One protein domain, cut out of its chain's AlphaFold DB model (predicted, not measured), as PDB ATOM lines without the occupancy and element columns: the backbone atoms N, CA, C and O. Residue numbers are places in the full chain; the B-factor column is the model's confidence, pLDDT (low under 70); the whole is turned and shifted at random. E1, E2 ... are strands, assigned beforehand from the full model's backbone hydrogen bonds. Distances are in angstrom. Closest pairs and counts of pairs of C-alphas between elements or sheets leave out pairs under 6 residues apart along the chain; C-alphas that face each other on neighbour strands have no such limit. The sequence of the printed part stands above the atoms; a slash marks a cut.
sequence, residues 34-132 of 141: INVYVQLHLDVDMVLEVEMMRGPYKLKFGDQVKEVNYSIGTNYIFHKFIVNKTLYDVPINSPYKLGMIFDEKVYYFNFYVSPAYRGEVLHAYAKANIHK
ATOM      1  N   ILE A  34      78.869  55.870  86.913       80.75
ATOM      2  CA  ILE A  34      78.057  54.860  87.587       80.75
ATOM      3  C   ILE A  34      77.336  53.974  86.576       80.75
ATOM      4  O   ILE A  34      77.014  54.393  85.464       80.75
ATOM      5  N   ASN A  35      77.010  52.753  86.994       85.25
ATOM      6  CA  ASN A  35      76.106  51.904  86.227       85.25
ATOM      7  C   ASN A  35      74.662  52.339  86.485       85.25
ATOM      8  O   ASN A  35      74.240  52.473  87.635       85.25
ATOM      9  N   VAL A  36      73.905  52.540  85.410       83.25
ATOM     10  CA  VAL A  36      72.520  53.009  85.446       83.25
ATOM     11  C   VAL A  36      71.615  51.957  84.822       83.25
ATOM     12  O   VAL A  36      71.777  51.583  83.658       83.25
ATOM     13  N   TYR A  37      70.630  51.503  85.588       85.44
ATOM     14  CA  TYR A  37      69.571  50.633  85.091       85.44
ATOM     15  C   TYR A  37      68.439  51.494  84.539       85.44
ATOM     16  O   TYR A  37      67.911  52.349  85.248       85.44
ATOM     17  N   VAL A  38      68.064  51.281  83.279       87.75
ATOM     18  CA  VAL A  38      66.999  52.029  82.607       87.75
ATOM     19  C   VAL A  38      65.972  51.084  81.992       87.75
ATOM     20  O   VAL A  38      66.314  50.098  81.341       87.75
ATOM     21  N   GLN A  39      64.700  51.404  82.176       90.88
ATOM     22  CA  GLN A  39      63.565  50.765  81.544       90.88
ATOM     23  C   GLN A  39      62.988  51.698  80.473       90.88
ATOM     24  O   GLN A  39      62.591  52.831  80.741       90.88
ATOM     25  N   LEU A  40      62.976  51.217  79.235       91.06
ATOM     26  CA  LEU A  40      62.560  51.952  78.048       91.06
ATOM     27  C   LEU A  40      61.143  51.534  77.671       91.06
ATOM     28  O   LEU A  40      60.902  50.372  77.344       91.06
ATOM     29  N   HIS A  41      60.223  52.485  77.701       92.25
ATOM     30  CA  HIS A  41      58.815  52.290  77.399       92.25
ATOM     31  C   HIS A  41      58.497  52.869  76.022       92.25
ATOM     32  O   HIS A  41      58.502  54.089  75.850       92.25
ATOM     33  N   LEU A  42      58.229  52.004  75.045       92.69
ATOM     34  CA  LEU A  42      57.768  52.425  73.724       92.69
ATOM     35  C   LEU A  42      56.267  52.174  73.614       92.69
ATOM     36  O   LEU A  42      55.844  51.018  73.530       92.69
ATOM     37  N   ASP A  43      55.488  53.249  73.580       92.75
ATOM     38  CA  ASP A  43      54.059  53.187  73.285       92.75
ATOM     39  C   ASP A  43      53.862  53.267  71.765       92.75
ATOM     40  O   ASP A  43      54.339  54.194  71.110       92.75
ATOM     41  N   VAL A  44      53.196  52.270  71.194       91.31
ATOM     42  CA  VAL A  44      52.974  52.113  69.756       91.31
ATOM     43  C   VAL A  44      51.494  52.288  69.462       91.31
ATOM     44  O   VAL A  44      50.684  51.457  69.872       91.31
ATOM     45  N   ASP A  45      51.188  53.315  68.675       92.44
ATOM     46  CA  ASP A  45      49.888  53.560  68.066       92.44
ATOM     47  C   ASP A  45      50.060  53.399  66.550       92.44
ATOM     48  O   ASP A  45      50.656  54.243  65.876       92.44
ATOM     49  N   MET A  46      49.582  52.284  66.003       89.69
ATOM     50  CA  MET A  46      49.732  51.954  64.588       89.69
ATOM     51  C   MET A  46      48.371  51.834  63.902       89.69
ATOM     52  O   MET A  46      47.500  51.085  64.340       89.69
ATOM     53  N   VAL A  47      48.223  52.542  62.786       91.81
ATOM     54  CA  VAL A  47      47.124  52.389  61.833       91.81
ATOM     55  C   VAL A  47      47.638  51.578  60.653       91.81
ATOM     56  O   VAL A  47      48.577  51.988  59.968       91.81
ATOM     57  N   LEU A  48      47.025  50.420  60.429       89.12
ATOM     58  CA  LEU A  48      47.355  49.519  59.337       89.12
ATOM     59  C   LEU A  48      46.169  49.433  58.375       89.12
ATOM     60  O   LEU A  48      45.125  48.871  58.711       89.12
ATOM     61  N   GLU A  49      46.333  49.991  57.184       90.62
ATOM     62  CA  GLU A  49      45.369  49.884  56.093       90.62
ATOM     63  C   GLU A  49      45.701  48.672  55.238       90.62
ATOM     64  O   GLU A  49      46.821  48.522  54.754       90.62
ATOM     65  N   VAL A  50      44.734  47.779  55.078       88.31
ATOM     66  CA  VAL A  50      44.959  46.500  54.416       88.31
ATOM     67  C   VAL A  50      43.904  46.290  53.349       88.31
ATOM     68  O   VAL A  50      42.722  46.171  53.659       88.31
ATOM     69  N   GLU A  51      44.316  46.216  52.088       83.19
ATOM     70  CA  GLU A  51      43.352  46.174  50.983       83.19
ATOM     71  C   GLU A  51      42.868  44.759  50.648       83.19
ATOM     72  O   GLU A  51      41.701  44.575  50.309       83.19
ATOM     73  N   MET A  52      43.738  43.745  50.722       75.69
ATOM     74  CA  MET A  52      43.441  42.453  50.077       75.69
ATOM     75  C   MET A  52      43.820  41.199  50.872       75.69
ATOM     76  O   MET A  52      43.394  40.105  50.506       75.69
ATOM     77  N   MET A  53      44.598  41.312  51.952       75.94
ATOM     78  CA  MET A  53      45.070  40.148  52.712       75.94
ATOM     79  C   MET A  53      44.745  40.244  54.203       75.94
ATOM     80  O   MET A  53      44.365  41.282  54.724       75.94
ATOM     81  N   ARG A  54      44.871  39.116  54.899       79.44
ATOM     82  CA  ARG A  54      44.822  39.024  56.361       79.44
ATOM     83  C   ARG A  54      46.042  38.249  56.820       79.44
ATOM     84  O   ARG A  54      46.479  37.335  56.121       79.44
ATOM     85  N   GLY A  55      46.558  38.562  57.995       79.94
ATOM     86  CA  GLY A  55      47.731  37.869  58.500       79.94
ATOM     87  C   GLY A  55      48.246  38.455  59.804       79.94
ATOM     88  O   GLY A  55      47.657  39.393  60.338       79.94
ATOM     89  N   PRO A  56      49.333  37.891  60.339       86.50
ATOM     90  CA  PRO A  56      50.023  38.468  61.476       86.50
ATOM     91  C   PRO A  56      50.964  39.590  61.018       86.50
ATOM     92  O   PRO A  56      51.790  39.406  60.124       86.50
ATOM     93  N   TYR A  57      50.888  40.744  61.674       84.12
ATOM     94  CA  TYR A  57      51.940  41.753  61.678       84.12
ATOM     95  C   TYR A  57      52.864  41.496  62.869       84.12
ATOM     96  O   TYR A  57      52.397  41.295  63.993       84.12
ATOM     97  N   LYS A  58      54.180  41.494  62.637       88.94
ATOM     98  CA  LYS A  58      55.178  41.264  63.691       88.94
ATOM     99  C   LYS A  58      55.804  42.588  64.107       88.94
ATOM    100  O   LYS A  58      56.638  43.134  63.395       88.94
ATOM    101  N   LEU A  59      55.440  43.070  65.287       90.00
ATOM    102  CA  LEU A  59      56.101  44.192  65.941       90.00
ATOM    103  C   LEU A  59      57.329  43.657  66.690       90.00
ATOM    104  O   LEU A  59      57.210  42.714  67.473       90.00
ATOM    105  N   LYS A  60      58.507  44.245  66.462       90.81
ATOM    106  CA  LYS A  60      59.753  43.857  67.142       90.81
ATOM    107  C   LYS A  60      60.418  45.071  67.766       90.81
ATOM    108  O   LYS A  60      60.694  46.031  67.054       90.81
ATOM    109  N   PHE A  61      60.717  45.005  69.058       91.38
ATOM    110  CA  PHE A  61      61.444  46.055  69.763       91.38
ATOM    111  C   PHE A  61      62.381  45.447  70.807       91.38
ATOM    112  O   PHE A  61      61.936  44.812  71.761       91.38
ATOM    113  N   GLY A  62      63.690  45.628  70.619       88.56
ATOM    114  CA  GLY A  62      64.686  44.921  71.425       88.56
ATOM    115  C   GLY A  62      64.577  43.404  71.246       88.56
ATOM    116  O   GLY A  62      64.560  42.904  70.123       88.56
ATOM    117  N   ASP A  63      64.503  42.685  72.360       88.62
ATOM    118  CA  ASP A  63      64.293  41.237  72.437       88.62
ATOM    119  C   ASP A  63      62.808  40.829  72.375       88.62
ATOM    120  O   ASP A  63      62.491  39.646  72.256       88.62
ATOM    121  N   GLN A  64      61.886  41.794  72.418       92.38
ATOM    122  CA  GLN A  64      60.453  41.527  72.390       92.38
ATOM    123  C   GLN A  64      59.916  41.423  70.968       92.38
ATOM    124  O   GLN A  64      60.172  42.264  70.103       92.38
ATOM    125  N   VAL A  65      59.087  40.401  70.764       92.31
ATOM    126  CA  VAL A  65      58.326  40.178  69.536       92.31
ATOM    127  C   VAL A  65      56.853  40.071  69.902       92.31
ATOM    128  O   VAL A  65      56.467  39.228  70.712       92.31
ATOM    129  N   LYS A  66      56.020  40.905  69.281       91.19
ATOM    130  CA  LYS A  66      54.567  40.851  69.403       91.19
ATOM    131  C   LYS A  66      53.949  40.605  68.035       91.19
ATOM    132  O   LYS A  66      54.075  41.426  67.132       91.19
ATOM    133  N   GLU A  67      53.248  39.487  67.899       90.25
ATOM    134  CA  GLU A  67      52.413  39.221  66.729       90.25
ATOM    135  C   GLU A  67      51.000  39.764  66.971       90.25
ATOM    136  O   GLU A  67      50.406  39.546  68.035       90.25
ATOM    137  N   VAL A  68      50.477  40.505  65.995       87.38
ATOM    138  CA  VAL A  68      49.126  41.072  66.001       87.38
ATOM    139  C   VAL A  68      48.445  40.684  64.701       87.38
ATOM    140  O   VAL A  68      48.950  40.984  63.625       87.38
ATOM    141  N   ASN A  69      47.301  40.012  64.783       86.31
ATOM    142  CA  ASN A  69      46.537  39.658  63.592       86.31
ATOM    143  C   ASN A  69      45.790  40.885  63.058       86.31
ATOM    144  O   ASN A  69      45.168  41.605  63.838       86.31
ATOM    145  N   TYR A  70      45.814  41.081  61.741       85.88
ATOM    146  CA  TYR A  70      45.045  42.107  61.040       85.88
ATOM    147  C   TYR A  70      44.051  41.486  60.053       85.88
ATOM    148  O   TYR A  70      44.260  40.387  59.523       85.88
ATOM    149  N   SER A  71      42.968  42.213  59.788       88.88
ATOM    150  CA  SER A  71      41.975  41.913  58.753       88.88
ATOM    151  C   SER A  71      42.031  42.930  57.614       88.88
ATOM    152  O   SER A  71      42.680  43.962  57.731       88.88
ATOM    153  N   ILE A  72      41.321  42.658  56.520       91.06
ATOM    154  CA  ILE A  72      41.095  43.645  55.456       91.06
ATOM    155  C   ILE A  72      40.362  44.865  56.046       91.06
ATOM    156  O   ILE A  72      39.461  44.707  56.873       91.06
ATOM    157  N   GLY A  73      40.749  46.063  55.614       90.06
ATOM    158  CA  GLY A  73      40.273  47.351  56.111       90.06
ATOM    159  C   GLY A  73      41.293  48.059  57.006       90.06
ATOM    160  O   GLY A  73      42.488  47.758  56.990       90.06
ATOM    161  N   THR A  74      40.816  49.031  57.781       92.69
ATOM    162  CA  THR A  74      41.638  49.779  58.739       92.69
ATOM    163  C   THR A  74      41.730  49.021  60.058       92.69
ATOM    164  O   THR A  74      40.716  48.753  60.703       92.69
ATOM    165  N   ASN A  75      42.951  48.716  60.488       91.00
ATOM    166  CA  ASN A  75      43.232  48.087  61.771       91.00
ATOM    167  C   ASN A  75      43.963  49.082  62.664       91.00
ATOM    168  O   ASN A  75      44.915  49.731  62.233       91.00
ATOM    169  N   TYR A  76      43.544  49.152  63.922       92.62
ATOM    170  CA  TYR A  76      44.200  49.957  64.941       92.62
ATOM    171  C   TYR A  76      44.928  49.027  65.899       92.62
ATOM    172  O   TYR A  76      44.321  48.158  66.527       92.62
ATOM    173  N   ILE A  77      46.240  49.196  65.984       90.50
ATOM    174  CA  ILE A  77      47.123  48.370  66.791       90.50
ATOM    175  C   ILE A  77      47.733  49.260  67.865       90.50
ATOM    176  O   ILE A  77      48.483  50.185  67.564       90.50
ATOM    177  N   PHE A  78      47.419  48.939  69.117       93.69
ATOM    178  CA  PHE A  78      47.974  49.598  70.292       93.69
ATOM    179  C   PHE A  78      48.820  48.599  71.066       93.69
ATOM    180  O   PHE A  78      48.343  47.520  71.436       93.69
ATOM    181  N   HIS A  79      50.084  48.929  71.304       93.75
ATOM    182  CA  HIS A  79      50.964  48.065  72.076       93.75
ATOM    183  C   HIS A  79      52.010  48.860  72.845       93.75
ATOM    184  O   HIS A  79      52.473  49.894  72.382       93.75
ATOM    185  N   LYS A  80      52.417  48.344  74.003       94.19
ATOM    186  CA  LYS A  80      53.489  48.916  74.811       94.19
ATOM    187  C   LYS A  80      54.613  47.906  74.947       94.19
ATOM    188  O   LYS A  80      54.395  46.827  75.497       94.19
ATOM    189  N   PHE A  81      55.803  48.279  74.495       94.31
ATOM    190  CA  PHE A  81      57.022  47.525  74.760       94.31
ATOM    191  C   PHE A  81      57.755  48.087  75.972       94.31
ATOM    192  O   PHE A  81      57.741  49.296  76.212       94.31
ATOM    193  N   ILE A  82      58.417  47.206  76.723       94.19
ATOM    194  CA  ILE A  82      59.177  47.582  77.921       94.19
ATOM    195  C   ILE A  82      60.532  46.876  77.904       94.19
ATOM    196  O   ILE A  82      60.617  45.711  78.275       94.19
ATOM    197  N   VAL A  83      61.593  47.560  77.478       94.12
ATOM    198  CA  VAL A  83      62.944  46.977  77.371       94.12
ATOM    199  C   VAL A  83      63.820  47.466  78.514       94.12
ATOM    200  O   VAL A  83      63.966  48.668  78.717       94.12
ATOM    201  N   ASN A  84      64.458  46.542  79.228       92.56
ATOM    202  CA  ASN A  84      65.427  46.880  80.267       92.56
ATOM    203  C   ASN A  84      66.835  46.975  79.662       92.56
ATOM    204  O   ASN A  84      67.249  46.106  78.891       92.56
ATOM    205  N   LYS A  85      67.594  48.002  80.036       91.62
ATOM    206  CA  LYS A  85      69.004  48.166  79.679       91.62
ATOM    207  C   LYS A  85      69.833  48.561  80.890       91.62
ATOM    208  O   LYS A  85      69.366  49.252  81.786       91.62
ATOM    209  N   THR A  86      71.090  48.132  80.873       92.38
ATOM    210  CA  THR A  86      72.123  48.625  81.787       92.38
ATOM    211  C   THR A  86      73.073  49.486  80.976       92.38
ATOM    212  O   THR A  86      73.572  49.048  79.939       92.38
ATOM    213  N   LEU A  87      73.274  50.719  81.420       89.69
ATOM    214  CA  LEU A  87      74.247  51.644  80.864       89.69
ATOM    215  C   LEU A  87      75.435  51.679  81.815       89.69
ATOM    216  O   LEU A  87      75.249  51.862  83.016       89.69
ATOM    217  N   TYR A  88      76.629  51.459  81.282       89.88
ATOM    218  CA  TYR A  88      77.862  51.420  82.060       89.88
ATOM    219  C   TYR A  88      78.568  52.766  81.991       89.88
ATOM    220  O   TYR A  88      78.460  53.457  80.976       89.88
ATOM    221  N   ASP A  89      79.268  53.104  83.069       87.94
ATOM    222  CA  ASP A  89      80.128  54.284  83.160       87.94
ATOM    223  C   ASP A  89      79.415  55.587  82.739       87.94
ATOM    224  O   ASP A  89      79.914  56.384  81.946       87.94
ATOM    225  N   VAL A  90      78.184  55.784  83.231       82.94
ATOM    226  CA  VAL A  90      77.381  56.970  82.921       82.94
ATOM    227  C   VAL A  90      77.716  58.089  83.905       82.94
ATOM    228  O   VAL A  90      77.561  57.882  85.115       82.94
ATOM    229  N   PRO A  91      78.073  59.294  83.425       79.44
ATOM    230  CA  PRO A  91      78.337  60.417  84.307       79.44
ATOM    231  C   PRO A  91      77.079  60.811  85.072       79.44
ATOM    232  O   PRO A  91      76.028  61.085  84.481       79.44
ATOM    233  N   ILE A  92      77.187  60.914  86.391       74.25
ATOM    234  CA  ILE A  92      76.113  61.489  87.195       74.25
ATOM    235  C   ILE A  92      75.916  62.982  86.861       74.25
ATOM    236  O   ILE A  92      76.818  63.651  86.345       74.25
ATOM    237  N   ASN A  93      74.736  63.525  87.170       72.56
ATOM    238  CA  ASN A  93      74.367  64.915  86.881       72.56
ATOM    239  C   ASN A  93      74.411  65.237  85.376       72.56
ATOM    240  O   ASN A  93      74.902  66.294  84.963       72.56
ATOM    241  N   SER A  94      73.966  64.295  84.541       71.25
ATOM    242  CA  SER A  94      74.052  64.421  83.090       71.25
ATOM    243  C   SER A  94      72.769  63.983  82.388       71.25
ATOM    244  O   SER A  94      72.067  63.077  82.855       71.25
ATOM    245  N   PRO A  95      72.430  64.634  81.265       78.88
ATOM    246  CA  PRO A  95      71.362  64.161  80.415       78.88
ATOM    247  C   PRO A  95      71.844  63.073  79.471       78.88
ATOM    248  O   PRO A  95      72.980  63.089  78.997       78.88
ATOM    249  N   TYR A  96      70.934  62.163  79.155       77.69
ATOM    250  CA  TYR A  96      71.212  61.038  78.290       77.69
ATOM    251  C   TYR A  96      70.145  60.905  77.210       77.69
ATOM    252  O   TYR A  96      68.960  61.148  77.442       77.69
ATOM    253  N   LYS A  97      70.590  60.496  76.022       84.81
ATOM    254  CA  LYS A  97      69.746  60.232  74.858       84.81
ATOM    255  C   LYS A  97      70.117  58.873  74.294       84.81
ATOM    256  O   LYS A  97      71.216  58.689  73.777       84.81
ATOM    257  N   LEU A  98      69.189  57.928  74.376       86.12
ATOM    258  CA  LEU A  98      69.389  56.565  73.907       86.12
ATOM    259  C   LEU A  98      68.503  56.288  72.693       86.12
ATOM    260  O   LEU A  98      67.288  56.425  72.769       86.12
ATOM    261  N   GLY A  99      69.110  55.905  71.571       87.94
ATOM    262  CA  GLY A  99      68.388  55.507  70.364       87.94
ATOM    263  C   GLY A  99      68.105  54.004  70.335       87.94
ATOM    264  O   GLY A  99      68.990  53.198  70.631       87.94
ATOM    265  N   MET A 100      66.893  53.617  69.942       89.75
ATOM    266  CA  MET A 100      66.555  52.240  69.572       89.75
ATOM    267  C   MET A 100      65.734  52.212  68.292       89.75
ATOM    268  O   MET A 100      64.906  53.087  68.059       89.75
ATOM    269  N   ILE A 101      65.969  51.198  67.464       87.56
ATOM    270  CA  ILE A 101      65.264  51.038  66.194       87.56
ATOM    271  C   ILE A 101      63.947  50.301  66.441       87.56
ATOM    272  O   ILE A 101      63.927  49.246  67.077       87.56
ATOM    273  N   PHE A 102      62.864  50.853  65.908       87.12
ATOM    274  CA  PHE A 102      61.565  50.213  65.774       87.12
ATOM    275  C   PHE A 102      61.034  50.531  64.380       87.12
ATOM    276  O   PHE A 102      61.007  51.696  63.994       87.12
ATOM    277  N   ASP A 103      60.632  49.506  63.629       82.75
ATOM    278  CA  ASP A 103      60.020  49.684  62.305       82.75
ATOM    279  C   ASP A 103      60.845  50.606  61.374       82.75
ATOM    280  O   ASP A 103      60.337  51.577  60.823       82.75
ATOM    281  N   GLU A 104      62.158  50.336  61.282       81.25
ATOM    282  CA  GLU A 104      63.158  51.086  60.487       81.25
ATOM    283  C   GLU A 104      63.427  52.534  60.936       81.25
ATOM    284  O   GLU A 104      64.315  53.199  60.403       81.25
ATOM    285  N   LYS A 105      62.733  53.024  61.969       83.50
ATOM    286  CA  LYS A 105      62.934  54.360  62.541       83.50
ATOM    287  C   LYS A 105      63.660  54.290  63.877       83.50
ATOM    288  O   LYS A 105      63.452  53.383  64.679       83.50
ATOM    289  N   VAL A 106      64.512  55.280  64.136       86.06
ATOM    290  CA  VAL A 106      65.168  55.435  65.439       86.06
ATOM    291  C   VAL A 106      64.254  56.234  66.362       86.06
ATOM    292  O   VAL A 106      63.943  57.391  66.085       86.06
ATOM    293  N   TYR A 107      63.874  55.632  67.483       85.81
ATOM    294  CA  TYR A 107      63.167  56.289  68.575       85.81
ATOM    295  C   TYR A 107      64.149  56.627  69.687       85.81
ATOM    296  O   TYR A 107      64.968  55.795  70.088       85.81
ATOM    297  N   TYR A 108      64.078  57.868  70.161       85.00
ATOM    298  CA  TYR A 108      64.977  58.380  71.184       85.00
ATOM    299  C   TYR A 108      64.294  58.428  72.544       85.00
ATOM    300  O   TYR A 108      63.222  59.008  72.694       85.00
ATOM    301  N   PHE A 109      64.978  57.864  73.528       85.31
ATOM    302  CA  PHE A 109      64.601  57.841  74.929       85.31
ATOM    303  C   PHE A 109      65.512  58.810  75.670       85.31
ATOM    304  O   PHE A 109      66.722  58.582  75.760       85.31
ATOM    305  N   ASN A 110      64.937  59.906  76.155       80.62
ATOM    306  CA  ASN A 110      65.669  60.934  76.885       80.62
ATOM    307  C   ASN A 110      65.379  60.802  78.380       80.62
ATOM    308  O   ASN A 110      64.222  60.639  78.766       80.62
ATOM    309  N   PHE A 111      66.414  60.884  79.207       77.19
ATOM    310  CA  PHE A 111      66.298  60.861  80.665       77.19
ATOM    311  C   PHE A 111      67.493  61.569  81.308       77.19
ATOM    312  O   PHE A 111      68.512  61.822  80.660       77.19
ATOM    313  N   TYR A 112      67.362  61.896  82.591       77.69
ATOM    314  CA  TYR A 112      68.395  62.573  83.365       77.69
ATOM    315  C   TYR A 112      68.918  61.688  84.493       77.69
ATOM    316  O   TYR A 112      68.136  61.140  85.270       77.69
ATOM    317  N   VAL A 113      70.241  61.588  84.620       74.81
ATOM    318  CA  VAL A 113      70.877  60.907  85.750       74.81
ATOM    319  C   VAL A 113      71.137  61.933  86.849       74.81
ATOM    320  O   VAL A 113      72.070  62.731  86.771       74.81
ATOM    321  N   SER A 114      70.292  61.928  87.880       70.56
ATOM    322  CA  SER A 114      70.392  62.851  89.018       70.56
ATOM    323  C   SER A 114      71.674  62.630  89.839       70.56
ATOM    324  O   SER A 114      72.042  61.475  90.050       70.56
ATOM    325  N   PRO A 115      72.299  63.684  90.412       66.56
ATOM    326  CA  PRO A 115      73.330  63.559  91.461       66.56
ATOM    327  C   PRO A 115      72.922  62.650  92.632       66.56
ATOM    328  O   PRO A 115      73.750  62.035  93.309       66.56
ATOM    329  N   ALA A 116      71.619  62.570  92.894       68.25
ATOM    330  CA  ALA A 116      71.051  61.752  93.951       68.25
ATOM    331  C   ALA A 116      70.775  60.303  93.519       68.25
ATOM    332  O   ALA A 116      70.194  59.559  94.299       68.25
ATOM    333  N   TYR A 117      71.169  59.872  92.315       68.81
ATOM    334  CA  TYR A 117      70.948  58.496  91.871       68.81
ATOM    335  C   TYR A 117      71.632  57.490  92.812       68.81
ATOM    336  O   TYR A 117      72.801  57.656  93.173       68.81
ATOM    337  N   ARG A 118      70.893  56.459  93.237       72.19
ATOM    338  CA  ARG A 118      71.361  55.408  94.165       72.19
ATOM    339  C   ARG A 118      71.166  53.984  93.629       72.19
ATOM    340  O   ARG A 118      71.174  53.040  94.407       72.19
ATOM    341  N   GLY A 119      71.008  53.823  92.313       71.06
ATOM    342  CA  GLY A 119      70.834  52.508  91.681       71.06
ATOM    343  C   GLY A 119      69.384  52.113  91.387       71.06
ATOM    344  O   GLY A 119      69.136  50.968  91.024       71.06
ATOM    345  N   GLU A 120      68.428  53.035  91.528       75.56
ATOM    346  CA  GLU A 120      67.034  52.793  91.136       75.56
ATOM    347  C   GLU A 120      66.889  52.619  89.616       75.56
ATOM    348  O   GLU A 120      67.742  53.043  88.835       75.56
ATOM    349  N   VAL A 121      65.796  52.006  89.165       79.81
ATOM    350  CA  VAL A 121      65.525  51.897  87.727       79.81
ATOM    351  C   VAL A 121      65.015  53.243  87.218       79.81
ATOM    352  O   VAL A 121      63.996  53.751  87.679       79.81
ATOM    353  N   LEU A 122      65.724  53.838  86.260       82.50
ATOM    354  CA  LEU A 122      65.234  55.009  85.540       82.50
ATOM    355  C   LEU A 122      64.208  54.573  84.499       82.50
ATOM    356  O   LEU A 122      64.390  53.554  83.843       82.50
ATOM    357  N   HIS A 123      63.164  55.364  84.299       83.81
ATOM    358  CA  HIS A 123      62.166  55.106  83.270       83.81
ATOM    359  C   HIS A 123      62.292  56.163  82.179       83.81
ATOM    360  O   HIS A 123      62.387  57.352  82.473       83.81
ATOM    361  N   ALA A 124      62.304  55.732  80.921       82.38
ATOM    362  CA  ALA A 124      62.323  56.632  79.778       82.38
ATOM    363  C   ALA A 124      61.257  56.213  78.772       82.38
ATOM    364  O   ALA A 124      61.035  55.024  78.549       82.38
ATOM    365  N   TYR A 125      60.617  57.196  78.150       86.38
ATOM    366  CA  TYR A 125      59.422  56.987  77.340       86.38
ATOM    367  C   TYR A 125      59.621  57.525  75.928       86.38
ATOM    368  O   TYR A 125      60.233  58.576  75.731       86.38
ATOM    369  N   ALA A 126      59.079  56.806  74.954       85.06
ATOM    370  CA  ALA A 126      58.955  57.249  73.577       85.06
ATOM    371  C   ALA A 126      57.611  56.781  73.012       85.06
ATOM    372  O   ALA A 126      57.058  55.771  73.451       85.06
ATOM    373  N   LYS A 127      57.105  57.504  72.011       88.88
ATOM    374  CA  LYS A 127      55.864  57.158  71.319       88.88
ATOM    375  C   LYS A 127      56.106  56.970  69.826       88.88
ATOM    376  O   LYS A 127      56.703  57.829  69.176       88.88
ATOM    377  N   ALA A 128      55.609  55.865  69.286       86.06
ATOM    378  CA  ALA A 128      55.586  55.562  67.867       86.06
ATOM    379  C   ALA A 128      54.166  55.716  67.327       86.06
ATOM    380  O   ALA A 128      53.304  54.896  67.619       86.06
ATOM    381  N   ASN A 129      53.945  56.748  66.512       87.31
ATOM    382  CA  ASN A 129      52.733  56.879  65.706       87.31
ATOM    383  C   ASN A 129      53.066  56.417  64.288       87.31
ATOM    384  O   ASN A 129      53.922  57.020  63.632       87.31
ATOM    385  N   ILE A 130      52.448  55.329  63.841       86.19
ATOM    386  CA  ILE A 130      52.748  54.711  62.549       86.19
ATOM    387  C   ILE A 130      51.471  54.613  61.732       86.19
ATOM    388  O   ILE A 130      50.441  54.167  62.222       86.19
ATOM    389  N   HIS A 131      51.566  54.985  60.463       88.94
ATOM    390  CA  HIS A 131      50.546  54.702  59.467       88.94
ATOM    391  C   HIS A 131      51.207  53.909  58.346       88.94
ATOM    392  O   HIS A 131      52.235  54.330  57.815       88.94
ATOM    393  N   LYS A 132      50.666  52.725  58.055       84.88
ATOM    394  CA  LYS A 132      51.162  51.825  57.014       84.88
ATOM    395  C   LYS A 132      50.006  51.301  56.179       84.88
ATOM    396  O   LYS A 132      48.981  50.908  56.730       84.88
TER     397      LYS A 132
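This is residues 34 to 132 of the 141 residues of an uncharacterized protein of Firmicutes bacterium (UniProt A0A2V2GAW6). A long, twisted sheet of three strands, E4, E1 and E7, makes the length of a narrow rod, and two hairpins, E2 with E3 and E5 with E6, lie one after the other along it, their tips meeting at Phe 61 and Phe 102. The first hairpin makes a sandwich with the long sheet, two sheets face to face; the second has E6 close beside E7. The printed part has 99 residues with seven named strands, E1 to E7 in chain order, and no named helix; its class is all strand. The long sheet, in the order E4, E1, E7, is mixed, and each hairpin is antiparallel. The whole is loose, with a radius of gyration of the C-alphas of 16.6 A and spans of 55 by 18 by 18 A.

E1, residues 34 to 50, is the inner strand of the long sheet. Its neighbour E4, residues 73 to 91, is antiparallel to it at 166 degrees, with N 44 and O 79 2.8 A apart, within hydrogen-bond range. E7, residues 122 to 132, is parallel to E1 at 18 degrees, with N 41 and O 124 within range at 2.8 A. The hairpin of E2, residues 55 to 61, and E3, residues 64 to 70, has N 59 and O 66 within range at 2.8 A. In the sandwich, the facing parts are 9.4 A centre to centre; the closest C-alphas of E2 and E4, those of Phe 61 and Phe 81, are 6.8 A apart. The hairpin of E5, residues 94 to 102, and E6, residues 105 to 113, has N 98 and O 109 within range at 2.9 A. The closest C-alphas of E2 and E5, those of Phe 61 and Phe 102, are 5.8 A apart. The closest C-alphas of E6 and E7, those of Phe 109 and Ala 124, are 5.5 A apart. E3 and E6 are apart.

E1 begins at C-alpha 34, (78.057, 54.860, 87.587), and is 47.6 A long from first to last C-alpha. E2 is 19.5 A long and E3 19.1 A. E4, 49.1 A long, begins at C-alpha 73, (40.273, 47.351, 56.111), and bends by 84 degrees at residue 88. E5 is 25.6 A long and E6 25.4 A. E7, 32.0 A long, ends at C-alpha 132, (51.162, 51.825, 57.014).

The two C-alphas farthest apart, those of Met 52 and Ala 116, are 55.3 A from each other. The printed part has no cut. The links are tight except E6 to E7, which is short, with 8 residues. The mean pLDDT of the printed part is 85.5, and residues 115 to 117 in that link are under 70.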